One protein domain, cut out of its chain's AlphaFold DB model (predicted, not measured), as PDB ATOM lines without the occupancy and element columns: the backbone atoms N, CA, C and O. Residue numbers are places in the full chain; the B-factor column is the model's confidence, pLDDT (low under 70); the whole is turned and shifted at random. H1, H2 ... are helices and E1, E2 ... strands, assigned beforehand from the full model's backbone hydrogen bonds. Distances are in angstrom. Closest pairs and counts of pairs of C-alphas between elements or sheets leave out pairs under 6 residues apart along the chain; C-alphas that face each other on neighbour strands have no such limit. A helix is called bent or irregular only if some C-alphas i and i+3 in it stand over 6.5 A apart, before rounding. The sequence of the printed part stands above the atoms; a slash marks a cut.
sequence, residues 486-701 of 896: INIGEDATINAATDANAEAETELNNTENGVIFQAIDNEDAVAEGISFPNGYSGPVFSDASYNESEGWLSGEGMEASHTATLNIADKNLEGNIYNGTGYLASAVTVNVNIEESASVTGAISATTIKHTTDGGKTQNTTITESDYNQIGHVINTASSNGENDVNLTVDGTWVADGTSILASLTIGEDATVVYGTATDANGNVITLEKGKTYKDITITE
ATOM      1  N   ILE A 486      -6.422  -9.696 -23.230       98.75
ATOM      2  CA  ILE A 486      -7.472  -9.993 -22.256       98.75
ATOM      3  C   ILE A 486      -8.404  -8.792 -22.160       98.75
ATOM      4  O   ILE A 486      -7.966  -7.681 -21.871       98.75
ATOM      5  N   ASN A 487      -9.692  -9.030 -22.375       98.75
ATOM      6  CA  ASN A 487     -10.750  -8.034 -22.308       98.75
ATOM      7  C   ASN A 487     -11.664  -8.357 -21.121       98.75
ATOM      8  O   ASN A 487     -12.285  -9.421 -21.083       98.75
ATOM      9  N   ILE A 488     -11.751  -7.450 -20.145       98.50
ATOM     10  CA  ILE A 488     -12.617  -7.589 -18.965       98.50
ATOM     11  C   ILE A 488     -13.814  -6.645 -19.111       98.50
ATOM     12  O   ILE A 488     -13.648  -5.425 -19.085       98.50
ATOM     13  N   GLY A 489     -15.012  -7.219 -19.247       96.94
ATOM     14  CA  GLY A 489     -16.275  -6.494 -19.401       96.94
ATOM     15  C   GLY A 489     -16.715  -5.708 -18.160       96.94
ATOM     16  O   GLY A 489     -16.233  -5.934 -17.051       96.94
ATOM     17  N   GLU A 490     -17.663  -4.788 -18.349       92.62
ATOM     18  CA  GLU A 490     -18.118  -3.837 -17.325       92.62
ATOM     19  C   GLU A 490     -18.714  -4.491 -16.073       92.62
ATOM     20  O   GLU A 490     -18.569  -3.955 -14.972       92.62
ATOM     21  N   ASP A 491     -19.435  -5.601 -16.254       87.12
ATOM     22  CA  ASP A 491     -20.130  -6.340 -15.196       87.12
ATOM     23  C   ASP A 491     -19.476  -7.721 -14.954       87.12
ATOM     24  O   ASP A 491     -20.150  -8.681 -14.547       87.12
ATOM     25  N   ALA A 492     -18.184  -7.866 -15.259       91.94
ATOM     26  CA  ALA A 492     -17.400  -9.022 -14.843       91.94
ATOM     27  C   ALA A 492     -17.155  -8.992 -13.320       91.94
ATOM     28  O   ALA A 492     -17.465  -8.041 -12.606       91.94
ATOM     29  N   THR A 493     -16.688 -10.100 -12.757       93.25
ATOM     30  CA  THR A 493     -16.229 -10.141 -11.367       93.25
ATOM     31  C   THR A 493     -15.025 -11.051 -11.300       93.25
ATOM     32  O   THR A 493     -15.167 -12.268 -11.422       93.25
ATOM     33  N   ILE A 494     -13.847 -10.472 -11.106       94.81
ATOM     34  CA  ILE A 494     -12.604 -11.216 -10.927       94.81
ATOM     35  C   ILE A 494     -12.214 -11.106  -9.460       94.81
ATOM     36  O   ILE A 494     -11.872 -10.029  -8.983       94.81
ATOM     37  N   ASN A 495     -12.294 -12.214  -8.729       91.31
ATOM     38  CA  ASN A 495     -11.809 -12.258  -7.358       91.31
ATOM     39  C   ASN A 495     -10.307 -12.536  -7.391       91.31
ATOM     40  O   ASN A 495      -9.889 -13.592  -7.866       91.31
ATOM     41  N   ALA A 496      -9.524 -11.569  -6.916       79.62
ATOM     42  CA  ALA A 496      -8.071 -11.642  -6.877       79.62
ATOM     43  C   ALA A 496      -7.558 -12.849  -6.078       79.62
ATOM     44  O   ALA A 496      -8.255 -13.377  -5.206       79.62
ATOM     45  N   ALA A 497      -6.313 -13.244  -6.361       85.50
ATOM     46  CA  ALA A 497      -5.637 -14.343  -5.682       85.50
ATOM     47  C   ALA A 497      -5.723 -14.241  -4.146       85.50
ATOM     48  O   ALA A 497      -5.578 -13.169  -3.559       85.50
ATOM     49  N   THR A 498      -5.922 -15.382  -3.489       86.25
ATOM     50  CA  THR A 498      -6.035 -15.508  -2.025       86.25
ATOM     51  C   THR A 498      -5.116 -16.602  -1.472       86.25
ATOM     52  O   THR A 498      -5.438 -17.238  -0.465       86.25
ATOM     53  N   ASP A 499      -4.055 -16.949  -2.193       88.12
ATOM     54  CA  ASP A 499      -3.074 -17.937  -1.753       88.12
ATOM     55  C   ASP A 499      -2.040 -17.338  -0.781       88.12
ATOM     56  O   ASP A 499      -2.059 -16.153  -0.445       88.12
ATOM     57  N   ALA A 500      -1.133 -18.189  -0.295       90.44
ATOM     58  CA  ALA A 500      -0.103 -17.781   0.655       90.44
ATOM     59  C   ALA A 500       0.882 -16.751   0.074       90.44
ATOM     60  O   ALA A 500       1.494 -16.008   0.845       90.44
ATOM     61  N   ASN A 501       1.051 -16.708  -1.251       91.44
ATOM     62  CA  ASN A 501       1.907 -15.728  -1.906       91.44
ATOM     63  C   ASN A 501       1.215 -14.371  -1.928       91.44
ATOM     64  O   ASN A 501       1.804 -13.409  -1.449       91.44
ATOM     65  N   ALA A 502      -0.048 -14.306  -2.348       87.81
ATOM     66  CA  ALA A 502      -0.844 -13.079  -2.319       87.81
ATOM     67  C   ALA A 502      -0.930 -12.474  -0.901       87.81
ATOM     68  O   ALA A 502      -0.759 -11.265  -0.716       87.81
ATOM     69  N   GLU A 503      -1.116 -13.314   0.127       89.81
ATOM     70  CA  GLU A 503      -1.086 -12.875   1.532       89.81
ATOM     71  C   GLU A 503       0.274 -12.274   1.931       89.81
ATOM     72  O   GLU A 503       0.324 -11.262   2.628       89.81
ATOM     73  N   ALA A 504       1.384 -12.876   1.495       90.38
ATOM     74  CA  ALA A 504       2.726 -12.373   1.789       90.38
ATOM     75  C   ALA A 504       3.068 -11.102   0.993       90.38
ATOM     76  O   ALA A 504       3.734 -10.208   1.517       90.38
ATOM     77  N   GLU A 505       2.594 -10.990  -0.249       90.12
ATOM     78  CA  GLU A 505       2.779  -9.807  -1.094       90.12
ATOM     79  C   GLU A 505       2.101  -8.569  -0.517       90.12
ATOM     80  O   GLU A 505       2.676  -7.487  -0.592       90.12
ATOM     81  N   THR A 506       0.938  -8.742   0.120       87.69
ATOM     82  CA  THR A 506       0.228  -7.676   0.848       87.69
ATOM     83  C   THR A 506       1.170  -6.987   1.847       87.69
ATOM     84  O   THR A 506       1.251  -5.763   1.898       87.69
ATOM     85  N   GLU A 507       1.948  -7.758   2.617       87.38
ATOM     86  CA  GLU A 507       2.921  -7.206   3.573       87.38
ATOM     87  C   GLU A 507       4.193  -6.695   2.883       87.38
ATOM     88  O   GLU A 507       4.695  -5.623   3.223       87.38
ATOM     89  N   LEU A 508       4.722  -7.453   1.918       88.94
ATOM     90  CA  LEU A 508       5.991  -7.150   1.254       88.94
ATOM     91  C   LEU A 508       5.929  -5.868   0.416       88.94
ATOM     92  O   LEU A 508       6.841  -5.043   0.474       88.94
ATOM     93  N   ASN A 509       4.866  -5.725  -0.371       88.88
ATOM     94  CA  ASN A 509       4.684  -4.641  -1.333       88.88
ATOM     95  C   ASN A 509       3.740  -3.555  -0.811       88.88
ATOM     96  O   ASN A 509       3.557  -2.542  -1.491       88.88
ATOM     97  N   ASN A 510       3.206  -3.751   0.402       85.38
ATOM     98  CA  ASN A 510       2.238  -2.872   1.043       85.38
ATOM     99  C   ASN A 510       1.002  -2.653   0.156       85.38
ATOM    100  O   ASN A 510       0.573  -1.521  -0.019       85.38
ATOM    101  N   THR A 511       0.495  -3.740  -0.431       88.75
ATOM    102  CA  THR A 511      -0.726  -3.790  -1.249       88.75
ATOM    103  C   THR A 511      -1.907  -4.292  -0.425       88.75
ATOM    104  O   THR A 511      -1.712  -4.864   0.645       88.75
ATOM    105  N   GLU A 512      -3.145  -4.094  -0.894       84.81
ATOM    106  CA  GLU A 512      -4.348  -4.610  -0.207       84.81
ATOM    107  C   GLU A 512      -5.028  -5.761  -0.961       84.81
ATOM    108  O   GLU A 512      -5.835  -6.488  -0.378       84.81
ATOM    109  N   ASN A 513      -4.685  -5.947  -2.239       87.06
ATOM    110  CA  ASN A 513      -5.326  -6.901  -3.136       87.06
ATOM    111  C   ASN A 513      -4.361  -8.006  -3.590       87.06
ATOM    112  O   ASN A 513      -3.143  -7.824  -3.591       87.06
ATOM    113  N   GLY A 514      -4.912  -9.152  -3.998       91.50
ATOM    114  CA  GLY A 514      -4.150 -10.237  -4.623       91.50
ATOM    115  C   GLY A 514      -3.816  -9.961  -6.090       91.50
ATOM    116  O   GLY A 514      -4.186  -8.931  -6.643       91.50
ATOM    117  N   VAL A 515      -3.145 -10.898  -6.756       94.75
ATOM    118  CA  VAL A 515      -2.783 -10.777  -8.178       94.75
ATOM    119  C   VAL A 515      -3.936 -11.236  -9.070       94.75
ATOM    120  O   VAL A 515      -4.495 -12.315  -8.863       94.75
ATOM    121  N   ILE A 516      -4.285 -10.433 -10.078       96.56
ATOM    122  CA  ILE A 516      -5.250 -10.809 -11.126       96.56
ATOM    123  C   ILE A 516      -4.549 -11.199 -12.426       96.56
ATOM    124  O   ILE A 516      -4.979 -12.142 -13.086       96.56
ATOM    125  N   PHE A 517      -3.456 -10.516 -12.764       98.44
ATOM    126  CA  PHE A 517      -2.672 -10.732 -13.972       98.44
ATOM    127  C   PHE A 517      -1.204 -10.878 -13.585       98.44
ATOM    128  O   PHE A 517      -0.637  -9.995 -12.935       98.44
ATOM    129  N   GLN A 518      -0.600 -11.980 -14.009       98.31
ATOM    130  CA  GLN A 518       0.799 -12.293 -13.775       98.31
ATOM    131  C   GLN A 518       1.453 -12.656 -15.105       98.31
ATOM    132  O   GLN A 518       1.104 -13.678 -15.689       98.31
ATOM    133  N   ALA A 519       2.438 -11.874 -15.545       98.69
ATOM    134  CA  ALA A 519       3.369 -12.317 -16.575       98.69
ATOM    135  C   ALA A 519       4.649 -12.877 -15.933       98.69
ATOM    136  O   ALA A 519       5.181 -12.271 -14.997       98.69
ATOM    137  N   ILE A 520       5.131 -14.019 -16.418       97.94
ATOM    138  CA  ILE A 520       6.402 -14.653 -16.029       97.94
ATOM    139  C   ILE A 520       7.122 -15.194 -17.262       97.94
ATOM    140  O   ILE A 520       6.524 -15.335 -18.332       97.94
ATOM    141  N   ASP A 521       8.402 -15.510 -17.111       96.69
ATOM    142  CA  ASP A 521       9.132 -16.241 -18.141       96.69
ATOM    143  C   ASP A 521       8.515 -17.622 -18.388       96.69
ATOM    144  O   ASP A 521       7.992 -18.259 -17.472       96.69
ATOM    145  N   ASN A 522       8.569 -18.093 -19.636       94.31
ATOM    146  CA  ASN A 522       8.088 -19.429 -19.965       94.31
ATOM    147  C   ASN A 522       8.993 -20.515 -19.363       94.31
ATOM    148  O   ASN A 522      10.006 -20.893 -19.951       94.31
ATOM    149  N   GLU A 523       8.577 -21.029 -18.203       93.50
ATOM    150  CA  GLU A 523       9.238 -22.099 -17.448       93.50
ATOM    151  C   GLU A 523       9.460 -23.381 -18.270       93.50
ATOM    152  O   GLU A 523      10.472 -24.046 -18.066       93.50
ATOM    153  N   ASP A 524       8.559 -23.714 -19.205       88.75
ATOM    154  CA  ASP A 524       8.705 -24.878 -20.098       88.75
ATOM    155  C   ASP A 524       9.895 -24.678 -21.046       88.75
ATOM    156  O   ASP A 524      10.805 -25.504 -21.125       88.75
ATOM    157  N   ALA A 525       9.963 -23.507 -21.685       87.50
ATOM    158  CA  ALA A 525      11.012 -23.183 -22.648       87.50
ATOM    159  C   ALA A 525      12.421 -23.102 -22.030       87.50
ATOM    160  O   ALA A 525      13.413 -23.237 -22.752       87.50
ATOM    161  N   VAL A 526      12.519 -22.869 -20.718       92.06
ATOM    162  CA  VAL A 526      13.795 -22.748 -19.992       92.06
ATOM    163  C   VAL A 526      14.110 -23.955 -19.107       92.06
ATOM    164  O   VAL A 526      15.139 -23.955 -18.429       92.06
ATOM    165  N   ALA A 527      13.268 -24.994 -19.106       94.06
ATOM    166  CA  ALA A 527      13.548 -26.216 -18.368       94.06
ATOM    167  C   ALA A 527      14.781 -26.938 -18.944       94.06
ATOM    168  O   ALA A 527      14.927 -27.158 -20.148       94.06
ATOM    169  N   GLU A 528      15.691 -27.336 -18.060       95.50
ATOM    170  CA  GLU A 528      16.900 -28.077 -18.411       95.50
ATOM    171  C   GLU A 528      16.618 -29.582 -18.408       95.50
ATOM    172  O   GLU A 528      15.723 -30.045 -17.713       95.50
ATOM    173  N   GLY A 529      17.395 -30.374 -19.154       94.06
ATOM    174  CA  GLY A 529      17.275 -31.842 -19.145       94.06
ATOM    175  C   GLY A 529      16.202 -32.424 -20.075       94.06
ATOM    176  O   GLY A 529      16.067 -33.644 -20.146       94.06
ATOM    177  N   ILE A 530      15.497 -31.586 -20.846       94.62
ATOM    178  CA  ILE A 530      14.604 -32.043 -21.921       94.62
ATOM    179  C   ILE A 530      15.408 -32.857 -22.944       94.62
ATOM    180  O   ILE A 530      16.464 -32.429 -23.421       94.62
ATOM    181  N   SER A 531      14.906 -34.041 -23.296       93.94
ATOM    182  CA  SER A 531      15.586 -34.972 -24.201       93.94
ATOM    183  C   SER A 531      14.714 -35.389 -25.388       93.94
ATOM    184  O   SER A 531      13.491 -35.306 -25.346       93.94
ATOM    185  N   PHE A 532      15.367 -35.860 -26.455       93.19
ATOM    186  CA  PHE A 532      14.729 -36.385 -27.671       93.19
ATOM    187  C   PHE A 532      15.267 -37.795 -27.960       93.19
ATOM    188  O   PHE A 532      16.093 -37.983 -28.862       93.19
ATOM    189  N   PRO A 533      14.923 -38.791 -27.124       90.50
ATOM    190  CA  PRO A 533      15.446 -40.143 -27.263       90.50
ATOM    191  C   PRO A 533      14.962 -40.810 -28.558       90.50
ATOM    192  O   PRO A 533      13.890 -40.516 -29.083       90.50
ATOM    193  N   ASN A 534      15.752 -41.763 -29.066       87.25
ATOM    194  CA  ASN A 534      15.410 -42.488 -30.288       87.25
ATOM    195  C   ASN A 534      14.037 -43.173 -30.167       87.25
ATOM    196  O   ASN A 534      13.776 -43.895 -29.204       87.25
ATOM    197  N   GLY A 535      13.196 -42.978 -31.182       80.38
ATOM    198  CA  GLY A 535      11.844 -43.522 -31.246       80.38
ATOM    199  C   GLY A 535      10.755 -42.616 -30.675       80.38
ATOM    200  O   GLY A 535       9.605 -43.033 -30.732       80.38
ATOM    201  N   TYR A 536      11.071 -41.437 -30.131       82.94
ATOM    202  CA  TYR A 536      10.087 -40.411 -29.758       82.94
ATOM    203  C   TYR A 536      10.076 -39.288 -30.799       82.94
ATOM    204  O   TYR A 536      11.134 -38.851 -31.254       82.94
ATOM    205  N   SER A 537       8.879 -38.833 -31.166       80.38
ATOM    206  CA  SER A 537       8.660 -37.735 -32.119       80.38
ATOM    207  C   SER A 537       8.525 -36.372 -31.434       80.38
ATOM    208  O   SER A 537       8.569 -35.346 -32.109       80.38
ATOM    209  N   GLY A 538       8.378 -36.359 -30.108       85.19
ATOM    210  CA  GLY A 538       8.271 -35.162 -29.276       85.19
ATOM    211  C   GLY A 538       9.272 -35.155 -28.112       85.19
ATOM    212  O   GLY A 538       9.987 -36.141 -27.900       85.19
ATOM    213  N   PRO A 539       9.342 -34.045 -27.357       91.06
ATOM    214  CA  PRO A 539      10.225 -33.918 -26.202       91.06
ATOM    215  C   PRO A 539       9.824 -34.869 -25.069       91.06
ATOM    216  O   PRO A 539       8.645 -35.182 -24.870       91.06
ATOM    217  N   VAL A 540      10.824 -35.312 -24.311       93.88
ATOM    218  CA  VAL A 540      10.688 -36.111 -23.091       93.88
ATOM    219  C   VAL A 540      11.214 -35.310 -21.900       93.88
ATOM    220  O   VAL A 540      12.330 -34.786 -21.946       93.88
ATOM    221  N   PHE A 541      10.421 -35.267 -20.830       95.19
ATOM    222  CA  PHE A 541      10.602 -34.402 -19.662       95.19
ATOM    223  C   PHE A 541      10.949 -35.156 -18.368       95.19
ATOM    224  O   PHE A 541      11.085 -34.527 -17.325       95.19
ATOM    225  N   SER A 542      11.088 -36.486 -18.394       91.31
ATOM    226  CA  SER A 542      11.295 -37.289 -17.172       91.31
ATOM    227  C   SER A 542      12.561 -36.954 -16.381       91.31
ATOM    228  O   SER A 542      12.571 -37.096 -15.164       91.31
ATOM    229  N   ASP A 543      13.613 -36.495 -17.059       92.81
ATOM    230  CA  ASP A 543      14.859 -36.036 -16.428       92.81
ATOM    231  C   ASP A 543      14.958 -34.499 -16.399       92.81
ATOM    232  O   ASP A 543      16.023 -33.949 -16.108       92.81
ATOM    233  N   ALA A 544      13.871 -33.800 -16.746       96.06
ATOM    234  CA  ALA A 544      13.869 -32.352 -16.826       96.06
ATOM    235  C   ALA A 544      13.717 -31.698 -15.445       96.06
ATOM    236  O   ALA A 544      13.141 -32.262 -14.510       96.06
ATOM    237  N   SER A 545      14.207 -30.467 -15.335       96.94
ATOM    238  CA  SER A 545      14.023 -29.616 -14.164       96.94
ATOM    239  C   SER A 545      14.040 -28.145 -14.557       96.94
ATOM    240  O   SER A 545      14.897 -27.730 -15.337       96.94
ATOM    241  N   TYR A 546      13.161 -27.351 -13.959       96.94
ATOM    242  CA  TYR A 546      13.304 -25.899 -13.953       96.94
ATOM    243  C   TYR A 546      14.241 -25.496 -12.810       96.94
ATOM    244  O   TYR A 546      14.106 -26.010 -11.697       96.94
ATOM    245  N   ASN A 547      15.184 -24.591 -13.075       95.44
ATOM    246  CA  ASN A 547      16.172 -24.137 -12.099       95.44
ATOM    247  C   ASN A 547      16.269 -22.609 -12.077       95.44
ATOM    248  O   ASN A 547      16.344 -21.967 -13.122       95.44
ATOM    249  N   GLU A 548      16.372 -22.036 -10.878       94.81
ATOM    250  CA  GLU A 548      16.655 -20.615 -10.678       94.81
ATOM    251  C   GLU A 548      17.695 -20.373  -9.576       94.81
ATOM    252  O   GLU A 548      17.926 -21.198  -8.691       94.81
ATOM    253  N   SER A 549      18.353 -19.211  -9.636       93.94
ATOM    254  CA  SER A 549      19.317 -18.810  -8.606       93.94
ATOM    255  C   SER A 549      18.614 -18.408  -7.308       93.94
ATOM    256  O   SER A 549      17.580 -17.749  -7.333       93.94
ATOM    257  N   GLU A 550      19.224 -18.737  -6.167       95.88
ATOM    258  CA  GLU A 550      18.749 -18.295  -4.850       95.88
ATOM    259  C   GLU A 550      18.683 -16.759  -4.765       95.88
ATOM    260  O   GLU A 550      19.631 -16.054  -5.124       95.88
ATOM    261  N   GLY A 551      17.587 -16.252  -4.206       96.00
ATOM    262  CA  GLY A 551      17.257 -14.835  -4.143       96.00
ATOM    263  C   GLY A 551      16.277 -14.407  -5.234       96.00
ATOM    264  O   GLY A 551      15.684 -15.222  -5.931       96.00
ATOM    265  N   TRP A 552      16.080 -13.096  -5.341       96.50
ATOM    266  CA  TRP A 552      15.307 -12.499  -6.428       96.50
ATOM    267  C   TRP A 552      16.052 -12.646  -7.751       96.50
ATOM    268  O   TRP A 552      17.273 -12.451  -7.789       96.50
ATOM    269  N   LEU A 553      15.321 -12.919  -8.833       95.62
ATOM    270  CA  LEU A 553      15.912 -12.919 -10.166       95.62
ATOM    271  C   LEU A 553      16.536 -11.548 -10.476       95.62
ATOM    272  O   LEU A 553      16.004 -10.486 -10.139       95.62
ATOM    273  N   SER A 554      17.723 -11.567 -11.074       92.44
ATOM    274  CA  SER A 554      18.499 -10.364 -11.374       92.44
ATOM    275  C   SER A 554      19.389 -10.595 -12.589       92.44
ATOM    276  O   SER A 554      19.778 -11.725 -12.869       92.44
ATOM    277  N   GLY A 555      19.712  -9.525 -13.311       88.00
ATOM    278  CA  GLY A 555      20.468  -9.593 -14.561       88.00
ATOM    279  C   GLY A 555      20.051  -8.484 -15.520       88.00
ATOM    280  O   GLY A 555      19.149  -7.707 -15.207       88.00
ATOM    281  N   GLU A 556      20.733  -8.401 -16.662       89.31
ATOM    282  CA  GLU A 556      20.247  -7.608 -17.797       89.31
ATOM    283  C   GLU A 556      19.010  -8.298 -18.378       89.31
ATOM    284  O   GLU A 556      19.019  -9.521 -18.541       89.31
ATOM    285  N   GLY A 557      17.953  -7.525 -18.642       92.62
ATOM    286  CA  GLY A 557      16.730  -8.044 -19.239       92.62
ATOM    287  C   GLY A 557      16.984  -8.638 -20.622       92.62
ATOM    288  O   GLY A 557      17.800  -8.129 -21.396       92.62
ATOM    289  N   MET A 558      16.289  -9.725 -20.938       95.81
ATOM    290  CA  MET A 558      16.239 -10.252 -22.296       95.81
ATOM    291  C   MET A 558      15.210  -9.473 -23.112       95.81
ATOM    292  O   MET A 558      14.070  -9.328 -22.675       95.81
ATOM    293  N   GLU A 559      15.619  -9.029 -24.302       95.12
ATOM    294  CA  GLU A 559      14.817  -8.202 -25.215       95.12
ATOM    295  C   GLU A 559      13.370  -8.691 -25.343       95.12
ATOM    296  O   GLU A 559      13.104  -9.886 -25.552       95.12
ATOM    297  N   ALA A 560      12.436  -7.745 -25.245       92.69
ATOM    298  CA  ALA A 560      11.021  -8.036 -25.399       92.69
ATOM    299  C   ALA A 560      10.696  -8.521 -26.821       92.69
ATOM    300  O   ALA A 560      11.022  -7.877 -27.821       92.69
ATOM    301  N   SER A 561       9.997  -9.653 -26.916       95.25
ATOM    302  CA  SER A 561       9.527 -10.213 -28.194       95.25
ATOM    303  C   SER A 561       8.035 -10.529 -28.212       95.25
ATOM    304  O   SER A 561       7.537 -11.015 -29.223       95.25
ATOM    305  N   HIS A 562       7.335 -10.259 -27.109       96.75
ATOM    306  CA  HIS A 562       5.919 -10.557 -26.929       96.75
ATOM    307  C   HIS A 562       5.179  -9.349 -26.365       96.75
ATOM    308  O   HIS A 562       5.764  -8.500 -25.688       96.75
ATOM    309  N   THR A 563       3.876  -9.277 -26.616       98.06
ATOM    310  CA  THR A 563       3.000  -8.233 -26.087       98.06
ATOM    311  C   THR A 563       1.768  -8.833 -25.425       98.06
ATOM    312  O   THR A 563       0.975  -9.514 -26.068       98.06
ATOM    313  N   ALA A 564       1.543  -8.485 -24.161       98.62
ATOM    314  CA  ALA A 564       0.292  -8.774 -23.474       98.62
ATOM    315  C   ALA A 564      -0.502  -7.480 -23.279       98.62
ATOM    316  O   ALA A 564       0.021  -6.494 -22.769       98.62
ATOM    317  N   THR A 565      -1.767  -7.469 -23.680       98.81
ATOM    318  CA  THR A 565      -2.668  -6.324 -23.533       98.81
ATOM    319  C   THR A 565      -3.832  -6.697 -22.629       98.81
ATOM    320  O   THR A 565      -4.514  -7.686 -22.873       98.81
ATOM    321  N   LEU A 566      -4.079  -5.887 -21.604       98.81
ATOM    322  CA  LEU A 566      -5.201  -6.009 -20.686       98.81
ATOM    323  C   LEU A 566      -6.109  -4.782 -20.834       98.81
ATOM    324  O   LEU A 566      -5.726  -3.675 -20.453       98.81
ATOM    325  N   ASN A 567      -7.306  -4.983 -21.378       98.81
ATOM    326  CA  ASN A 567      -8.337  -3.958 -21.536       98.81
ATOM    327  C   ASN A 567      -9.402  -4.130 -20.450       98.81
ATOM    328  O   ASN A 567      -9.951  -5.221 -20.275       98.81
ATOM    329  N   ILE A 568      -9.679  -3.062 -19.704       98.69
ATOM    330  CA  ILE A 568     -10.500  -3.111 -18.495       98.69
ATOM    331  C   ILE A 568     -11.655  -2.123 -18.626       98.69
ATOM    332  O   ILE A 568     -11.444  -0.910 -18.557       98.69
ATOM    333  N   ALA A 569     -12.869  -2.660 -18.741       97.62
ATOM    334  CA  ALA A 569     -14.128  -1.921 -18.656       97.62
ATOM    335  C   ALA A 569     -14.803  -2.053 -17.269       97.62
ATOM    336  O   ALA A 569     -15.732  -1.306 -16.953       97.62
ATOM    337  N   ASP A 570     -14.341  -2.992 -16.431       92.12
ATOM    338  CA  ASP A 570     -14.869  -3.262 -15.086       92.12
ATOM    339  C   ASP A 570     -14.843  -2.014 -14.186       92.12
ATOM    340  O   ASP A 570     -13.857  -1.274 -14.097       92.12
ATOM    341  N   LYS A 571     -15.957  -1.768 -13.496       88.25
ATOM    342  CA  LYS A 571     -16.188  -0.542 -12.717       88.25
ATOM    343  C   LYS A 571     -15.571  -0.564 -11.318       88.25
ATOM    344  O   LYS A 571     -15.656   0.447 -10.613       88.25
ATOM    345  N   ASN A 572     -15.025  -1.690 -10.874       91.06
ATOM    346  CA  ASN A 572     -14.536  -1.911  -9.519       91.06
ATOM    347  C   ASN A 572     -13.558  -3.097  -9.438       91.06
ATOM    348  O   ASN A 572     -13.661  -3.912  -8.517       91.06
ATOM    349  N   LEU A 573     -12.614  -3.182 -10.374       94.88
ATOM    350  CA  LEU A 573     -11.608  -4.232 -10.380       94.88
ATOM    351  C   LEU A 573     -10.611  -3.999  -9.240       94.88
ATOM    352  O   LEU A 573     -10.006  -2.931  -9.124       94.88
ATOM    353  N   GLU A 574     -10.445  -5.008  -8.398       94.00
ATOM    354  CA  GLU A 574      -9.522  -5.008  -7.264       94.00
ATOM    355  C   GLU A 574      -8.476  -6.101  -7.508       94.00
ATOM    356  O   GLU A 574      -8.825  -7.277  -7.623       94.00
ATOM    357  N   GLY A 575      -7.201  -5.726  -7.646       94.69
ATOM    358  CA  GLY A 575      -6.137  -6.682  -7.941       94.69
ATOM    359  C   GLY A 575      -4.876  -6.086  -8.560       94.69
ATOM    360  O   GLY A 575      -4.931  -5.118  -9.317       94.69
ATOM    361  N   ASN A 576      -3.739  -6.716  -8.276       97.31
ATOM    362  CA  ASN A 576      -2.439  -6.340  -8.821       97.31
ATOM    363  C   ASN A 576      -2.211  -6.929 -10.219       97.31
ATOM    364  O   ASN A 576      -2.667  -8.036 -10.536       97.31
ATOM    365  N   ILE A 577      -1.448  -6.193 -11.023       98.50
ATOM    366  CA  ILE A 577      -1.034  -6.535 -12.383       98.50
ATOM    367  C   ILE A 577       0.493  -6.474 -12.426       98.50
ATOM    368  O   ILE A 577       1.081  -5.397 -12.293       98.50
ATOM    369  N   TYR A 578       1.137  -7.627 -12.609       98.44
ATOM    370  CA  TYR A 578       2.591  -7.743 -12.520       98.44
ATOM    371  C   TYR A 578       3.238  -8.309 -13.779       98.44
ATOM    372  O   TYR A 578       2.693  -9.200 -14.434       98.44
ATOM    373  N   ASN A 579       4.434  -7.796 -14.076       98.75
ATOM    374  CA  ASN A 579       5.291  -8.268 -15.155       98.75
ATOM    375  C   ASN A 579       6.665  -8.709 -14.634       98.75
ATOM    376  O   ASN A 579       7.575  -7.892 -14.490       98.75
ATOM    377  N   GLY A 580       6.802 -10.011 -14.380       98.19
ATOM    378  CA  GLY A 580       8.013 -10.667 -13.888       98.19
ATOM    379  C   GLY A 580       8.857 -11.343 -14.971       98.19
ATOM    380  O   GLY A 580       9.554 -12.305 -14.668       98.19
ATOM    381  N   THR A 581       8.741 -10.910 -16.229       98.31
ATOM    382  CA  THR A 581       9.402 -11.537 -17.392       98.31
ATOM    383  C   THR A 581      10.801 -10.968 -17.657       98.31
ATOM    384  O   THR A 581      11.206  -9.973 -17.056       98.31
ATOM    385  N   GLY A 582      11.547 -11.563 -18.586       97.12
ATOM    386  CA  GLY A 582      12.808 -11.039 -19.108       97.12
ATOM    387  C   GLY A 582      14.053 -11.456 -18.329       97.12
ATOM    388  O   GLY A 582      15.127 -10.923 -18.602       97.12
ATOM    389  N   TYR A 583      13.951 -12.351 -17.344       96.44
ATOM    390  CA  TYR A 583      15.092 -12.752 -16.512       96.44
ATOM    391  C   TYR A 583      15.773 -14.029 -17.015       96.44
ATOM    392  O   TYR A 583      16.995 -14.154 -16.918       96.44
ATOM    393  N   LEU A 584      14.991 -14.969 -17.541       94.06
ATOM    394  CA  LEU A 584      15.426 -16.273 -18.043       94.06
ATOM    395  C   LEU A 584      14.963 -16.532 -19.484       94.06
ATOM    396  O   LEU A 584      15.582 -17.338 -20.178       94.06
ATOM    397  N   ALA A 585      13.909 -15.850 -19.935       93.38
ATOM    398  CA  ALA A 585      13.368 -15.927 -21.289       93.38
ATOM    399  C   ALA A 585      13.058 -14.524 -21.834       93.38
ATOM    400  O   ALA A 585      13.216 -13.528 -21.133       93.38
ATOM    401  N   SER A 586      12.622 -14.442 -23.094       93.50
ATOM    402  CA  SER A 586      12.217 -13.178 -23.717       93.50
ATOM    403  C   SER A 586      11.136 -12.463 -22.907       93.50
ATOM    404  O   SER A 586      10.128 -13.072 -22.526       93.50
ATOM    405  N   ALA A 587      11.328 -11.158 -22.704       96.88
ATOM    406  CA  ALA A 587      10.383 -10.329 -21.976       96.88
ATOM    407  C   ALA A 587       9.057 -10.144 -22.732       96.88
ATOM    408  O   ALA A 587       8.955 -10.303 -23.958       96.88
ATOM    409  N   VAL A 588       8.036  -9.771 -21.966       98.25
ATOM    410  CA  VAL A 588       6.725  -9.349 -22.459       98.25
ATOM    411  C   VAL A 588       6.585  -7.853 -22.210       98.25
ATOM    412  O   VAL A 588       6.775  -7.397 -21.086       98.25
ATOM    413  N   THR A 589       6.176  -7.087 -23.218       98.75
ATOM    414  CA  THR A 589       5.645  -5.739 -22.996       98.75
ATOM    415  C   THR A 589       4.187  -5.850 -22.560       98.75
ATOM    416  O   THR A 589       3.336  -6.304 -23.328       98.75
ATOM    417  N   VAL A 590       3.876  -5.423 -21.337       98.94
ATOM    418  CA  VAL A 590       2.510  -5.441 -20.800       98.94
ATOM    419  C   VAL A 590       1.858  -4.074 -20.994       98.94
ATOM    420  O   VAL A 590       2.317  -3.072 -20.451       98.94
ATOM    421  N   ASN A 591       0.760  -4.023 -21.743       98.94
ATOM    422  CA  ASN A 591      -0.073  -2.838 -21.919       98.94
ATOM    423  C   ASN A 591      -1.355  -2.986 -21.096       98.94
ATOM    424  O   ASN A 591      -2.097  -3.948 -21.269       98.94
ATOM    425  N   VAL A 592      -1.643  -2.019 -20.233       98.94
ATOM    426  CA  VAL A 592      -2.854  -1.982 -19.409       98.94
ATOM    427  C   VAL A 592      -3.667  -0.755 -19.792       98.94
ATOM    428  O   VAL A 592      -3.171   0.370 -19.712       98.94
ATOM    429  N   ASN A 593      -4.921  -0.964 -20.181       98.88
ATOM    430  CA  ASN A 593      -5.840   0.088 -20.599       98.88
ATOM    431  C   ASN A 593      -7.063   0.100 -19.675       98.88
ATOM    432  O   ASN A 593      -7.841  -0.852 -19.655       98.88
ATOM    433  N   ILE A 594      -7.230   1.182 -18.911       98.81
ATOM    434  CA  ILE A 594      -8.383   1.406 -18.027       98.81
ATOM    435  C   ILE A 594      -9.341   2.367 -18.728       98.81
ATOM    436  O   ILE A 594      -9.045   3.560 -18.836       98.81
ATOM    437  N   GLU A 595     -10.484   1.860 -19.184       98.19
ATOM    438  CA  GLU A 595     -11.465   2.625 -19.961       98.19
ATOM    439  C   GLU A 595     -12.178   3.715 -19.138       98.19
ATOM    440  O   GLU A 595     -12.187   3.683 -17.911       98.19
ATOM    441  N   GLU A 596     -12.823   4.681 -19.806       94.50
ATOM    442  CA  GLU A 596     -13.414   5.900 -19.209       94.50
ATOM    443  C   GLU A 596     -14.347   5.644 -18.006       94.50
ATOM    444  O   GLU A 596     -14.370   6.421 -17.050       94.50
ATOM    445  N   SER A 597     -15.123   4.556 -18.030       90.31
ATOM    446  CA  SER A 597     -16.051   4.193 -16.943       90.31
ATOM    447  C   SER A 597     -15.498   3.148 -15.970       90.31
ATOM    448  O   SER A 597     -16.185   2.800 -15.006       90.31
ATOM    449  N   ALA A 598     -14.282   2.659 -16.209       96.12
ATOM    450  CA  ALA A 598     -13.654   1.605 -15.435       96.12
ATOM    451  C   ALA A 598     -12.931   2.145 -14.194       96.12
ATOM    452  O   ALA A 598     -12.557   3.323 -14.106       96.12
ATOM    453  N   SER A 599     -12.709   1.263 -13.223       95.19
ATOM    454  CA  SER A 599     -11.903   1.558 -12.040       95.19
ATOM    455  C   SER A 599     -11.050   0.360 -11.663       95.19
ATOM    456  O   SER A 599     -11.577  -0.734 -11.493       95.19
ATOM    457  N   VAL A 600      -9.762   0.603 -11.421       96.88
ATOM    458  CA  VAL A 600      -8.815  -0.391 -10.901       96.88
ATOM    459  C   VAL A 600      -8.222   0.097  -9.584       96.88
ATOM    460  O   VAL A 600      -7.736   1.228  -9.508       96.88
ATOM    461  N   THR A 601      -8.238  -0.753  -8.559       95.25
ATOM    462  CA  THR A 601      -7.465  -0.578  -7.320       95.25
ATOM    463  C   THR A 601      -6.440  -1.699  -7.234       95.25
ATOM    464  O   THR A 601      -6.819  -2.866  -7.185       95.25
ATOM    465  N   GLY A 602      -5.156  -1.351  -7.273       95.19
ATOM    466  CA  GLY A 602      -4.089  -2.340  -7.398       95.19
ATOM    467  C   GLY A 602      -2.754  -1.742  -7.833       95.19
ATOM    468  O   GLY A 602      -2.704  -0.669  -8.456       95.19
ATOM    469  N   ALA A 603      -1.674  -2.461  -7.542       96.38
ATOM    470  CA  ALA A 603      -0.345  -2.162  -8.034       96.38
ATOM    471  C   ALA A 603      -0.231  -2.645  -9.482       96.38
ATOM    472  O   ALA A 603      -0.651  -3.753  -9.817       96.38
ATOM    473  N   ILE A 604       0.344  -1.808 -10.343       98.44
ATOM    474  CA  ILE A 604       0.556  -2.106 -11.761       98.44
ATOM    475  C   ILE A 604       2.043  -1.912 -12.015       98.44
ATOM    476  O   ILE A 604       2.513  -0.777 -12.069       98.44
ATOM    477  N   SER A 605       2.816  -2.996 -12.066       98.44
ATOM    478  CA  SER A 605       4.272  -2.885 -11.947       98.44
ATOM    479  C   SER A 605       5.042  -3.904 -12.770       98.44
ATOM    480  O   SER A 605       4.700  -5.085 -12.800       98.44
ATOM    481  N   ALA A 606       6.168  -3.456 -13.321       98.69
ATOM    482  CA  ALA A 606       7.311  -4.324 -13.570       98.69
ATOM    483  C   ALA A 606       7.795  -4.916 -12.234       98.69
ATOM    484  O   ALA A 606       7.867  -4.201 -11.219       98.69
ATOM    485  N   THR A 607       8.088  -6.214 -12.205       98.25
ATOM    486  CA  THR A 607       8.517  -6.927 -10.997       98.25
ATOM    487  C   THR A 607       9.731  -7.809 -11.259       98.25
ATOM    488  O   THR A 607       9.977  -8.244 -12.377       98.25
ATOM    489  N   THR A 608      10.486  -8.093 -10.199       97.94
ATOM    490  CA  THR A 608      11.306  -9.306 -10.118       97.94
ATOM    491  C   THR A 608      10.552 -10.345  -9.302       97.94
ATOM    492  O   THR A 608       9.727 -10.005  -8.443       97.94
ATOM    493  N   ILE A 609      10.837 -11.612  -9.578       97.25
ATOM    494  CA  ILE A 609      10.149 -12.759  -9.004       97.25
ATOM    495  C   ILE A 609      11.132 -13.740  -8.370       97.25
ATOM    496  O   ILE A 609      12.349 -13.667  -8.562       97.25
ATOM    497  N   LYS A 610      10.570 -14.664  -7.599       95.75
ATOM    498  CA  LYS A 610      11.166 -15.959  -7.269       95.75
ATOM    499  C   LYS A 610      10.050 -16.980  -7.075       95.75
ATOM    500  O   LYS A 610       8.962 -16.611  -6.613       95.75
ATOM    501  N   HIS A 611      10.314 -18.242  -7.381       97.38
ATOM    502  CA  HIS A 611       9.312 -19.295  -7.262       97.38
ATOM    503  C   HIS A 611       9.132 -19.719  -5.805       97.38
ATOM    504  O   HIS A 611      10.092 -19.919  -5.054       97.38
ATOM    505  N   THR A 612       7.881 -19.826  -5.370       96.69
ATOM    506  CA  THR A 612       7.519 -20.215  -4.002       96.69
ATOM    507  C   THR A 612       6.040 -20.560  -3.934       96.69
ATOM    508  O   THR A 612       5.242 -19.997  -4.668       96.69
ATOM    509  N   THR A 613       5.647 -21.442  -3.021       94.69
ATOM    510  CA  THR A 613       4.232 -21.774  -2.766       94.69
ATOM    511  C   THR A 613       3.790 -21.449  -1.336       94.69
ATOM    512  O   THR A 613       2.688 -21.815  -0.924       94.69
ATOM    513  N   ASP A 614       4.665 -20.851  -0.519       93.88
ATOM    514  CA  ASP A 614       4.460 -20.681   0.927       93.88
ATOM    515  C   ASP A 614       4.602 -19.232   1.421       93.88
ATOM    516  O   ASP A 614       4.776 -18.994   2.629       93.88
ATOM    517  N   GLY A 615       4.473 -18.267   0.506       91.69
ATOM    518  CA  GLY A 615       4.652 -16.844   0.786       91.69
ATOM    519  C   GLY A 615       6.118 -16.435   0.878       91.69
ATOM    520  O   GLY A 615       6.467 -15.551   1.658       91.69
ATOM    521  N   GLY A 616       7.003 -17.121   0.151       90.62
ATOM    522  CA  GLY A 616       8.427 -16.804   0.095       90.62
ATOM    523  C   GLY A 616       9.230 -17.220   1.326       90.62
ATOM    524  O   GLY A 616      10.366 -16.755   1.467       90.62
ATOM    525  N   LYS A 617       8.682 -18.081   2.202       92.50
ATOM    526  CA  LYS A 617       9.432 -18.660   3.335       92.50
ATOM    527  C   LYS A 617      10.482 -19.643   2.833       92.50
ATOM    528  O   LYS A 617      11.575 -19.698   3.394       92.50
ATOM    529  N   THR A 618      10.140 -20.374   1.779       95.00
ATOM    530  CA  THR A 618      11.030 -21.258   1.033       95.00
ATOM    531  C   THR A 618      11.021 -20.828  -0.428       95.00
ATOM    532  O   THR A 618       9.958 -20.540  -0.980       95.00
ATOM    533  N   GLN A 619      12.200 -20.760  -1.044       96.69
ATOM    534  CA  GLN A 619      12.323 -20.585  -2.487       96.69
ATOM    535  C   GLN A 619      12.437 -21.951  -3.162       96.69
ATOM    536  O   GLN A 619      13.185 -22.816  -2.704       96.69
ATOM    537  N   ASN A 620      11.709 -22.119  -4.259       96.81
ATOM    538  CA  ASN A 620      11.709 -23.317  -5.084       96.81
ATOM    539  C   ASN A 620      12.788 -23.173  -6.167       96.81
ATOM    540  O   ASN A 620      12.491 -22.904  -7.325       96.81
ATOM    541  N   THR A 621      14.058 -23.302  -5.775       96.19
ATOM    542  CA  THR A 621      15.207 -23.102  -6.683       96.19
ATOM    543  C   THR A 621      15.381 -24.207  -7.723       96.19
ATOM    544  O   THR A 621      16.028 -23.984  -8.742       96.19
ATOM    545  N   THR A 622      14.789 -25.378  -7.486       96.81
ATOM    546  CA  THR A 622      14.712 -26.484  -8.441       96.81
ATOM    547  C   THR A 622      13.313 -27.081  -8.379       96.81
ATOM    548  O   THR A 622      12.876 -27.508  -7.309       96.81
ATOM    549  N   ILE A 623      12.632 -27.138  -9.521       97.25
ATOM    550  CA  ILE A 623      11.314 -27.756  -9.679       97.25
ATOM    551  C   ILE A 623      11.463 -28.948 -10.625       97.25
ATOM    552  O   ILE A 623      12.016 -28.825 -11.718       97.25
ATOM    553  N   THR A 624      10.981 -30.108 -10.191       95.88
ATOM    554  CA  THR A 624      11.027 -31.377 -10.934       95.88
ATOM    555  C   THR A 624       9.616 -31.919 -11.157       95.88
ATOM    556  O   THR A 624       8.649 -31.370 -10.630       95.88
ATOM    557  N   GLU A 625       9.482 -33.050 -11.853       93.44
ATOM    558  CA  GLU A 625       8.193 -33.734 -12.028       93.44
ATOM    559  C   GLU A 625       7.465 -34.007 -10.698       93.44
ATOM    560  O   GLU A 625       6.248 -33.849 -10.620       93.44
ATOM    561  N   SER A 626       8.176 -34.347  -9.611       93.62
ATOM    562  CA  SER A 626       7.532 -34.565  -8.301       93.62
ATOM    563  C   SER A 626       6.977 -33.293  -7.660       93.62
ATOM    564  O   SER A 626       6.136 -33.373  -6.762       93.62
ATOM    565  N   ASP A 627       7.435 -32.140  -8.137       95.25
ATOM    566  CA  ASP A 627       7.133 -30.800  -7.643       95.25
ATOM    567  C   ASP A 627       6.321 -29.988  -8.661       95.25
ATOM    568  O   ASP A 627       6.211 -28.773  -8.521       95.25
ATOM    569  N   TYR A 628       5.738 -30.642  -9.677       93.94
ATOM    570  CA  TYR A 628       5.028 -30.006 -10.796       93.94
ATOM    571  C   TYR A 628       4.071 -28.887 -10.358       93.94
ATOM    572  O   TYR A 628       3.926 -27.873 -11.026       93.94
ATOM    573  N   ASN A 629       3.423 -29.037  -9.205       93.25
ATOM    574  CA  ASN A 629       2.447 -28.087  -8.682       93.25
ATOM    575  C   ASN A 629       3.056 -26.764  -8.180       93.25
ATOM    576  O   ASN A 629       2.301 -25.909  -7.720       93.25
ATOM    577  N   GLN A 630       4.382 -26.616  -8.218       95.62
ATOM    578  CA  GLN A 630       5.117 -25.385  -7.920       95.62
ATOM    579  C   GLN A 630       5.297 -24.490  -9.156       95.62
ATOM    580  O   GLN A 630       5.590 -23.308  -8.992       95.62
ATOM    581  N   ILE A 631       5.088 -25.029 -10.362       95.44
ATOM    582  CA  ILE A 631       5.159 -24.284 -11.624       95.44
ATOM    583  C   ILE A 631       4.161 -23.120 -11.626       95.44
ATOM    584  O   ILE A 631       3.008 -23.264 -11.204       95.44
ATOM    585  N   GLY A 632       4.610 -21.964 -12.110       95.31
ATOM    586  CA  GLY A 632       3.843 -20.724 -12.224       95.31
ATOM    587  C   GLY A 632       3.620 -19.976 -10.908       95.31
ATOM    588  O   GLY A 632       3.108 -18.855 -10.918       95.31
ATOM    589  N   HIS A 633       3.979 -20.565  -9.764       96.81
ATOM    590  CA  HIS A 633       3.798 -19.941  -8.455       96.81
ATOM    591  C   HIS A 633       4.981 -19.057  -8.100       96.81
ATOM    592  O   HIS A 633       6.058 -19.537  -7.742       96.81
ATOM    593  N   VAL A 634       4.743 -17.752  -8.130       97.19
ATOM    594  CA  VAL A 634       5.757 -16.741  -7.843       97.19
ATOM    595  C   VAL A 634       5.311 -15.803  -6.734       97.19
ATOM    596  O   VAL A 634       4.120 -15.644  -6.461       97.19
ATOM    597  N   ILE A 635       6.296 -15.187  -6.087       96.62
ATOM    598  CA  ILE A 635       6.115 -13.975  -5.291       96.62
ATOM    599  C   ILE A 635       6.817 -12.822  -6.004       96.62
ATOM    600  O   ILE A 635       7.902 -13.009  -6.554       96.62
ATOM    601  N   ASN A 636       6.212 -11.640  -5.976       96.94
ATOM    602  CA  ASN A 636       6.657 -10.464  -6.708       96.94
ATOM    603  C   ASN A 636       7.229  -9.391  -5.780       96.94
ATOM    604  O   ASN A 636       6.758  -9.186  -4.659       96.94
ATOM    605  N   THR A 637       8.188  -8.621  -6.290       95.19
ATOM    606  CA  THR A 637       8.524  -7.301  -5.750       95.19
ATOM    607  C   THR A 637       8.839  -6.329  -6.880       95.19
ATOM    608  O   THR A 637       9.365  -6.729  -7.919       95.19
ATOM    609  N   ALA A 638       8.497  -5.053  -6.701       96.38
ATOM    610  CA  ALA A 638       8.658  -4.037  -7.736       96.38
ATOM    611  C   ALA A 638      10.130  -3.910  -8.168       96.38
ATOM    612  O   ALA A 638      11.005  -3.563  -7.371       96.38
ATOM    613  N   SER A 639      10.405  -4.199  -9.439       96.31
ATOM    614  CA  SER A 639      11.732  -4.097 -10.046       96.31
ATOM    615  C   SER A 639      11.612  -4.102 -11.565       96.31
ATOM    616  O   SER A 639      10.753  -4.785 -12.111       96.31
ATOM    617  N   SER A 640      12.488  -3.372 -12.249       95.81
ATOM    618  CA  SER A 640      12.607  -3.453 -13.704       95.81
ATOM    619  C   SER A 640      13.988  -3.970 -14.084       95.81
ATOM    620  O   SER A 640      14.991  -3.563 -13.491       95.81
ATOM    621  N   ASN A 641      14.030  -4.860 -15.074       96.44
ATOM    622  CA  ASN A 641      15.259  -5.326 -15.719       96.44
ATOM    623  C   ASN A 641      15.584  -4.548 -17.010       96.44
ATOM    624  O   ASN A 641      16.569  -4.867 -17.672       96.44
ATOM    625  N   GLY A 642      14.787  -3.523 -17.336       95.75
ATOM    626  CA  GLY A 642      14.907  -2.706 -18.545       95.75
ATOM    627  C   GLY A 642      14.092  -3.199 -19.744       95.75
ATOM    628  O   GLY A 642      13.914  -2.419 -20.669       95.75
ATOM    629  N   GLU A 643      13.580  -4.434 -19.711       97.69
ATOM    630  CA  GLU A 643      12.851  -5.064 -20.830       97.69
ATOM    631  C   GLU A 643      11.428  -5.514 -20.447       97.69
ATOM    632  O   GLU A 643      10.551  -5.642 -21.303       97.69
ATOM    633  N   ASN A 644      11.158  -5.730 -19.155       97.75
ATOM    634  CA  ASN A 644       9.847  -6.111 -18.617       97.75
ATOM    635  C   ASN A 644       8.873  -4.925 -18.513       97.75
ATOM    636  O   ASN A 644       8.293  -4.639 -17.460       97.75
ATOM    637  N   ASP A 645       8.705  -4.221 -19.626       98.56
ATOM    638  CA  ASP A 645       7.948  -2.981 -19.704       98.56
ATOM    639  C   ASP A 645       6.488  -3.151 -19.283       98.56
ATOM    640  O   ASP A 645       5.793  -4.096 -19.668       98.56
ATOM    641  N   VAL A 646       6.003  -2.163 -18.525       98.88
ATOM    642  CA  VAL A 646       4.584  -1.990 -18.208       98.88
ATOM    643  C   VAL A 646       4.137  -0.598 -18.644       98.88
ATOM    644  O   VAL A 646       4.594   0.422 -18.119       98.88
ATOM    645  N   ASN A 647       3.237  -0.561 -19.623       98.88
ATOM    646  CA  ASN A 647       2.632   0.644 -20.170       98.88
ATOM    647  C   ASN A 647       1.194   0.764 -19.671       98.88
ATOM    648  O   ASN A 647       0.356  -0.078 -19.981       98.88
ATOM    649  N   LEU A 648       0.891   1.831 -18.941       98.88
ATOM    650  CA  LEU A 648      -0.434   2.086 -18.392       98.88
ATOM    651  C   LEU A 648      -1.098   3.277 -19.093       98.88
ATOM    652  O   LEU A 648      -0.553   4.383 -19.110       98.88
ATOM    653  N   THR A 649      -2.298   3.061 -19.621       98.88
ATOM    654  CA  THR A 649      -3.202   4.106 -20.116       98.88
ATOM    655  C   THR A 649      -4.426   4.169 -19.211       98.88
ATOM    656  O   THR A 649      -5.118   3.168 -19.023       98.88
ATOM    657  N   VAL A 650      -4.698   5.343 -18.640       98.81
ATOM    658  CA  VAL A 650      -5.828   5.567 -17.732       98.81
ATOM    659  C   VAL A 650      -6.761   6.604 -18.331       98.81
ATOM    660  O   VAL A 650      -6.427   7.787 -18.325       98.81
ATOM    661  N   ASP A 651      -7.936   6.177 -18.782       98.38
ATOM    662  CA  ASP A 651      -9.055   7.060 -19.130       98.38
ATOM    663  C   ASP A 651     -10.101   7.112 -18.003       98.38
ATOM    664  O   ASP A 651     -10.723   8.152 -17.790       98.38
ATOM    665  N   GLY A 652     -10.256   6.022 -17.242       96.88
ATOM    666  CA  GLY A 652     -11.131   5.932 -16.068       96.88
ATOM    667  C   GLY A 652     -10.443   6.292 -14.754       96.88
ATOM    668  O   GLY A 652      -9.874   7.376 -14.590       96.88
ATOM    669  N   THR A 653     -10.525   5.393 -13.770       97.69
ATOM    670  CA  THR A 653      -9.912   5.576 -12.445       97.69
ATOM    671  C   THR A 653      -8.857   4.517 -12.148       97.69
ATOM    672  O   THR A 653      -9.129   3.324 -12.210       97.69
ATOM    673  N   TRP A 654      -7.672   4.952 -11.731       98.00
ATOM    674  CA  TRP A 654      -6.658   4.088 -11.135       98.00
ATOM    675  C   TRP A 654      -6.343   4.548  -9.713       98.00
ATOM    676  O   TRP A 654      -6.036   5.719  -9.477       98.00
ATOM    677  N   VAL A 655      -6.414   3.621  -8.763       95.25
ATOM    678  CA  VAL A 655      -5.963   3.811  -7.388       95.25
ATOM    679  C   VAL A 655      -4.752   2.918  -7.159       95.25
ATOM    680  O   VAL A 655      -4.888   1.702  -7.037       95.25
ATOM    681  N   ALA A 656      -3.571   3.532  -7.105       94.38
ATOM    682  CA  ALA A 656      -2.342   2.833  -6.771       94.38
ATOM    683  C   ALA A 656      -2.377   2.446  -5.287       94.38
ATOM    684  O   ALA A 656      -2.381   3.322  -4.413       94.38
ATOM    685  N   ASP A 657      -2.395   1.144  -5.017       89.81
ATOM    686  CA  ASP A 657      -2.387   0.573  -3.667       89.81
ATOM    687  C   ASP A 657      -1.016  -0.003  -3.282       89.81
ATOM    688  O   ASP A 657      -0.899  -0.606  -2.234       89.81
ATOM    689  N   GLY A 658       0.018   0.199  -4.100       91.81
ATOM    690  CA  GLY A 658       1.371  -0.282  -3.845       91.81
ATOM    691  C   GLY A 658       2.400   0.399  -4.739       91.81
ATOM    692  O   GLY A 658       2.092   1.336  -5.484       91.81
ATOM    693  N   THR A 659       3.649  -0.061  -4.666       95.19
ATOM    694  CA  THR A 659       4.707   0.447  -5.553       95.19
ATOM    695  C   THR A 659       4.480  -0.045  -6.980       95.19
ATOM    696  O   THR A 659       4.301  -1.236  -7.207       95.19
ATOM    697  N   SER A 660       4.495   0.879  -7.938       97.81
ATOM    698  CA  SER A 660       4.256   0.626  -9.358       97.81
ATOM    699  C   SER A 660       5.387   1.226 -10.189       97.81
ATOM    700  O   SER A 660       5.568   2.446 -10.197       97.81
ATOM    701  N   ILE A 661       6.162   0.374 -10.860       98.25
ATOM    702  CA  ILE A 661       7.221   0.759 -11.799       98.25
ATOM    703  C   ILE A 661       6.672   0.613 -13.215       98.25
ATOM    704  O   ILE A 661       6.327  -0.491 -13.635       98.25
ATOM    705  N   LEU A 662       6.589   1.733 -13.932       98.81
ATOM    706  CA  LEU A 662       5.977   1.824 -15.252       98.81
ATOM    707  C   LEU A 662       6.977   2.382 -16.267       98.81
ATOM    708  O   LEU A 662       7.569   3.443 -16.047       98.81
ATOM    709  N   ALA A 663       7.079   1.730 -17.422       98.50
ATOM    710  CA  ALA A 663       7.787   2.266 -18.584       98.50
ATOM    711  C   ALA A 663       7.043   3.483 -19.161       98.50
ATOM    712  O   ALA A 663       7.640   4.449 -19.644       98.50
ATOM    713  N   SER A 664       5.708   3.478 -19.072       98.62
ATOM    714  CA  SER A 664       4.857   4.567 -19.542       98.62
ATOM    715  C   SER A 664       3.594   4.711 -18.701       98.62
ATOM    716  O   SER A 664       2.939   3.720 -18.399       98.62
ATOM    717  N   LEU A 665       3.194   5.952 -18.421       98.81
ATOM    718  CA  LEU A 665       1.886   6.292 -17.855       98.81
ATOM    719  C   LEU A 665       1.238   7.401 -18.684       98.81
ATOM    720  O   LEU A 665       1.731   8.528 -18.691       98.81
ATOM    721  N   THR A 666       0.129   7.103 -19.354       98.81
ATOM    722  CA  THR A 666      -0.708   8.082 -20.061       98.81
ATOM    723  C   THR A 666      -1.991   8.314 -19.275       98.81
ATOM    724  O   THR A 666      -2.703   7.366 -18.958       98.81
ATOM    725  N   ILE A 667      -2.288   9.575 -18.962       98.69
ATOM    726  CA  ILE A 667      -3.464   9.980 -18.184       98.69
ATOM    727  C   ILE A 667      -4.398  10.772 -19.097       98.69
ATOM    728  O   ILE A 667      -4.024  11.847 -19.575       98.69
ATOM    729  N   GLY A 668      -5.608  10.263 -19.314       98.12
ATOM    730  CA  GLY A 668      -6.664  10.916 -20.079       98.12
ATOM    731  C   GLY A 668      -7.109  12.251 -19.468       98.12
ATOM    732  O   GLY A 668      -6.829  12.566 -18.310       98.12
ATOM    733  N   GLU A 669      -7.807  13.066 -20.259       96.25
ATOM    734  CA  GLU A 669      -8.260  14.413 -19.857       96.25
ATOM    735  C   GLU A 669      -9.253  14.380 -18.683       96.25
ATOM    736  O   GLU A 669      -9.247  15.268 -17.825       96.25
ATOM    737  N   ASP A 670     -10.068  13.326 -18.604       92.00
ATOM    738  CA  ASP A 670     -11.090  13.153 -17.570       92.00
ATOM    739  C   ASP A 670     -10.701  12.128 -16.492       92.00
ATOM    740  O   ASP A 670     -11.319  12.088 -15.423       92.00
ATOM    741  N   ALA A 671      -9.588  11.420 -16.689       96.19
ATOM    742  CA  ALA A 671      -9.120  10.342 -15.829       96.19
ATOM    743  C   ALA A 671      -8.839  10.772 -14.382       96.19
ATOM    744  O   ALA A 671      -8.569  11.942 -14.075       96.19
ATOM    745  N   THR A 672      -8.874   9.803 -13.471       95.19
ATOM    746  CA  THR A 672      -8.523   9.976 -12.059       95.19
ATOM    747  C   THR A 672      -7.413   9.009 -11.678       95.19
ATOM    748  O   THR A 672      -7.597   7.802 -11.735       95.19
ATOM    749  N   VAL A 673      -6.272   9.539 -11.234       95.88
ATOM    750  CA  VAL A 673      -5.170   8.739 -10.688       95.88
ATOM    751  C   VAL A 673      -4.975   9.115  -9.224       95.88
ATOM    752  O   VAL A 673      -4.703  10.275  -8.907       95.88
ATOM    753  N   VAL A 674      -5.141   8.147  -8.326       93.88
ATOM    754  CA  VAL A 674      -4.909   8.297  -6.885       93.88
ATOM    755  C   VAL A 674      -3.594   7.614  -6.543       93.88
ATOM    756  O   VAL A 674      -3.440   6.417  -6.752       93.88
ATOM    757  N   TYR A 675      -2.647   8.392  -6.025       93.75
ATOM    758  CA  TYR A 675      -1.283   7.952  -5.759       93.75
ATOM    759  C   TYR A 675      -0.671   8.722  -4.584       93.75
ATOM    760  O   TYR A 675      -1.208   9.748  -4.151       93.75
ATOM    761  N   GLY A 676       0.441   8.223  -4.046       92.56
ATOM    762  CA  GLY A 676       1.206   8.870  -2.982       92.56
ATOM    763  C   GLY A 676       2.247   9.812  -3.553       92.56
ATOM    764  O   GLY A 676       2.039  11.023  -3.641       92.56
ATOM    765  N   THR A 677       3.386   9.250  -3.943       93.31
ATOM    766  CA  THR A 677       4.470   9.974  -4.610       93.31
ATOM    767  C   THR A 677       4.682   9.435  -6.011       93.31
ATOM    768  O   THR A 677       4.602   8.230  -6.224       93.31
ATOM    769  N   ALA A 678       5.000  10.327  -6.944       97.06
ATOM    770  CA  ALA A 678       5.437   9.982  -8.287       97.06
ATOM    771  C   ALA A 678       6.869  10.485  -8.487       97.06
ATOM    772  O   ALA A 678       7.147  11.644  -8.163       97.06
ATOM    773  N   THR A 679       7.765   9.647  -9.008       97.56
ATOM    774  CA  THR A 679       9.151  10.022  -9.318       97.56
ATOM    775  C   THR A 679       9.533   9.669 -10.748       97.56
ATOM    776  O   THR A 679       9.169   8.599 -11.228       97.56
ATOM    777  N   ASP A 680      10.280  10.555 -11.406       95.12
ATOM    778  CA  ASP A 680      10.856  10.310 -12.736       95.12
ATOM    779  C   ASP A 680      12.043   9.320 -12.697       95.12
ATOM    780  O   ASP A 680      12.488   8.907 -11.623       95.12
ATOM    781  N   ALA A 681      12.609   9.005 -13.867       92.38
ATOM    782  CA  ALA A 681      13.777   8.129 -14.025       92.38
ATOM    783  C   ALA A 681      15.013   8.545 -13.206       92.38
ATOM    784  O   ALA A 681      15.891   7.730 -12.931       92.38
ATOM    785  N   ASN A 682      15.116   9.825 -12.828       92.56
ATOM    786  CA  ASN A 682      16.229  10.351 -12.036       92.56
ATOM    787  C   ASN A 682      15.925  10.336 -10.525       92.56
ATOM    788  O   ASN A 682      16.748  10.796  -9.732       92.56
ATOM    789  N   GLY A 683      14.744   9.859 -10.121       91.06
ATOM    790  CA  GLY A 683      14.265   9.862  -8.741       91.06
ATOM    791  C   GLY A 683      13.738  11.219  -8.264       91.06
ATOM    792  O   GLY A 683      13.546  11.408  -7.060       91.06
ATOM    793  N   ASN A 684      13.504  12.185  -9.160       94.19
ATOM    794  CA  ASN A 684      12.919  13.467  -8.773       94.19
ATOM    795  C   ASN A 684      11.413  13.320  -8.588       94.19
ATOM    796  O   ASN A 684      10.729  12.786  -9.457       94.19
ATOM    797  N   VAL A 685      10.881  13.873  -7.498       95.75
ATOM    798  CA  VAL A 685       9.433  13.922  -7.272       95.75
ATOM    799  C   VAL A 685       8.770  14.840  -8.300       95.75
ATOM    800  O   VAL A 685       9.154  16.003  -8.442       95.75
ATOM    801  N   ILE A 686       7.742  14.329  -8.970       95.50
ATOM    802  CA  ILE A 686       6.952  15.035  -9.981       95.50
ATOM    803  C   ILE A 686       5.465  15.048  -9.611       95.50
ATOM    804  O   ILE A 686       4.997  14.301  -8.754       95.50
ATOM    805  N   THR A 687       4.709  15.940 -10.249       94.38
ATOM    806  CA  THR A 687       3.244  15.990 -10.137       94.38
ATOM    807  C   THR A 687       2.625  15.434 -11.411       94.38
ATOM    808  O   THR A 687       3.047  15.800 -12.511       94.38
ATOM    809  N   LEU A 688       1.636  14.557 -11.253       95.62
ATOM    810  CA  LEU A 688       0.872  14.011 -12.364       95.62
ATOM    811  C   LEU A 688      -0.254  14.973 -12.750       95.62
ATOM    812  O   LEU A 688      -0.994  15.461 -11.894       95.62
ATOM    813  N   GLU A 689      -0.382  15.238 -14.042       94.12
ATOM    814  CA  GLU A 689      -1.389  16.106 -14.641       94.12
ATOM    815  C   GLU A 689      -2.199  15.311 -15.669       94.12
ATOM    816  O   GLU A 689      -1.676  14.424 -16.345       94.12
ATOM    817  N   LYS A 690      -3.483  15.651 -15.800       95.56
ATOM    818  CA  LYS A 690      -4.364  15.072 -16.819       95.56
ATOM    819  C   LYS A 690      -3.932  15.492 -18.230       95.56
ATOM    820  O   LYS A 690      -3.357  16.569 -18.405       95.56
ATOM    821  N   GLY A 691      -4.201  14.645 -19.221       96.88
ATOM    822  CA  GLY A 691      -3.828  14.873 -20.622       96.88
ATOM    823  C   GLY A 691      -2.321  14.762 -20.899       96.88
ATOM    824  O   GLY A 691      -1.825  15.331 -21.878       96.88
ATOM    825  N   LYS A 692      -1.554  14.093 -20.025       98.12
ATOM    826  CA  LYS A 692      -0.091  13.948 -20.133       98.12
ATOM    827  C   LYS A 692       0.343  12.489 -20.192       98.12
ATOM    828  O   LYS A 692      -0.319  11.604 -19.658       98.12
ATOM    829  N   THR A 693       1.515  12.286 -20.791       98.38
ATOM    830  CA  THR A 693       2.243  11.016 -20.783       98.38
ATOM    831  C   THR A 693       3.577  11.195 -20.073       98.38
ATOM    832  O   THR A 693       4.310  12.151 -20.339       98.38
ATOM    833  N   TYR A 694       3.889  10.249 -19.201       98.12
ATOM    834  CA  TYR A 694       5.130  10.134 -18.450       98.12
ATOM    835  C   TYR A 694       5.848   8.852 -18.868       98.12
ATOM    836  O   TYR A 694       5.199   7.879 -19.252       98.12
ATOM    837  N   LYS A 695       7.177   8.864 -18.807       98.06
ATOM    838  CA  LYS A 695       8.038   7.713 -19.097       98.06
ATOM    839  C   LYS A 695       8.896   7.402 -17.883       98.06
ATOM    840  O   LYS A 695       9.223   8.338 -17.148       98.06
ATOM    841  N   ASP A 696       9.220   6.125 -17.706       97.12
ATOM    842  CA  ASP A 696      10.133   5.623 -16.674       97.12
ATOM    843  C   ASP A 696       9.787   6.181 -15.290       97.12
ATOM    844  O   ASP A 696      10.540   6.944 -14.674       97.12
ATOM    845  N   ILE A 697       8.570   5.878 -14.846       97.81
ATOM    846  CA  ILE A 697       7.960   6.488 -13.672       97.81
ATOM    847  C   ILE A 697       7.741   5.455 -12.574       97.81
ATOM    848  O   ILE A 697       7.258   4.351 -12.811       97.81
ATOM    849  N   THR A 698       8.074   5.840 -11.343       97.94
ATOM    850  CA  THR A 698       7.737   5.066 -10.145       97.94
ATOM    851  C   THR A 698       6.640   5.778  -9.372       97.94
ATOM    852  O   THR A 698       6.751   6.968  -9.064       97.94
ATOM    853  N   ILE A 699       5.581   5.044  -9.054       96.94
ATOM    854  CA  ILE A 699       4.438   5.493  -8.266       96.94
ATOM    855  C   ILE A 699       4.407   4.707  -6.955       96.94
ATOM    856  O   ILE A 699       4.697   3.515  -6.938       96.94
ATOM    857  N   THR A 700       4.055   5.363  -5.854       92.81
ATOM    858  CA  THR A 700       3.781   4.707  -4.567       92.81
ATOM    859  C   THR A 700       2.315   4.846  -4.183       92.81
ATOM    860  O   THR A 700       1.597   5.701  -4.715       92.81
ATOM    861  N   GLU A 701       1.888   4.016  -3.234       83.75
ATOM    862  CA  GLU A 701       0.520   3.987  -2.723       83.75
ATOM    863  C   GLU A 701      -0.012   5.368  -2.308       83.75
ATOM    864  O   GLU A 701       0.658   6.177  -1.657       83.75
TER     865      GLU A 701
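This is residues 486 to 701 of the 896 residues of an uncharacterized protein of Eubacterium oxidoreducens (UniProt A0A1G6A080). The chain winds in stacked turns, a solenoid with three walls: the largest, E1 E5 E7 E12 E14 E16, partly faces E3 E6 E9 E11, and the narrow E8 E13 E15 lies along one side. An arm with E4, E10 and H2 extends from the body and makes its length, with residues 533 to 538 sticking out, while H1 covers E11. The 216 printed residues, under half in named elements, run E1 E2 H1 E3 E4 E5 E6 E7 E8 E9 E10 H2 E11 E12 E13 E14 E15 E16, mostly strand. The two larger sheets are mixed, E8 E13 E15 is parallel and E4 E10 antiparallel. The whole is compact, radius of gyration of the C-alphas 18.3 A, yet elongated, spanning 62 by 39 by 34 A.

Find C-alpha 486 at (-7.472, -9.993, -22.256), where E1, residues 486 to 488, begins. Its sheet goes on with E5, 562 to 568, 19.9 A long, E7, 588 to 594, 19.1 A, E12, 646 to 650, E14, 660 to 667, and E16, 692 to 699, which ends at C-alpha 699 (4.438, 5.493, -8.266). Look next for E3, 515 to 520, E6, 576 to 580, E9, 604 to 611, 19.8 A, and E11, 634 to 638. The short strands are E2, 493 to 495, E4, 545 to 547, E8, 599 to 601, E10, 622 to 624, E13, 653 to 655, and E15, 672 to 674. H1 is 500 to 509, 14.1 A; H2 is 625 to 630.

Start at the strongly twisted sheet E1 E5 E7 E12 E14 E16, parallel but for antiparallel E14 and E16: N 564 and O 589 of E5 and E7 are 2.9 A apart, N 660 and O 699 of E14 and E16 2.8 A. With E3 E6 E9 E11 it makes a sandwich, two sheets face to face, the facing parts 10.5 A centre to centre. There, E3 and E6 are parallel, with N 519 and O 578 within hydrogen-bond range at 2.9 A, and E9 and E11 are antiparallel, with N 608 and O 637 within hydrogen-bond range at 2.9 A. E14 bends by 98 degrees at residue 663; the closest C-alphas of E9 and E14, Ser 605 and Ser 660, are 4.4 A apart. In E8 E13 E15, N 655 and O 600 are 2.8 A apart. E2 pairs with no named strand. H1 is on the sheet E3 E6 E9 E11, over E11, height 7.9 A, along the strands at 9 degrees on the local plane; the closest C-alphas of H1 and E11 are Asn 501 and Ile 635, 5.7 A. N 546 and O 623 of E4 and E10 are 2.9 A apart. H2 is irregular, C-alphas 626 and 629 being 8.2 A apart. O i to N i+4 pairs within hydrogen-bond range are 5 of 6 in H1 and 0 of 2 in H2, where 2 of 3 O i to N i+3 pairs are.

The C-alphas farthest apart, Gly 535 and Thr 687, are 63.7 A apart. The printed part has no cut. The links E3 to E4, E4 to E5 and E15 to E16 are long. No printed residue is under 70 in pLDDT; the mean of the printed part is 94.6.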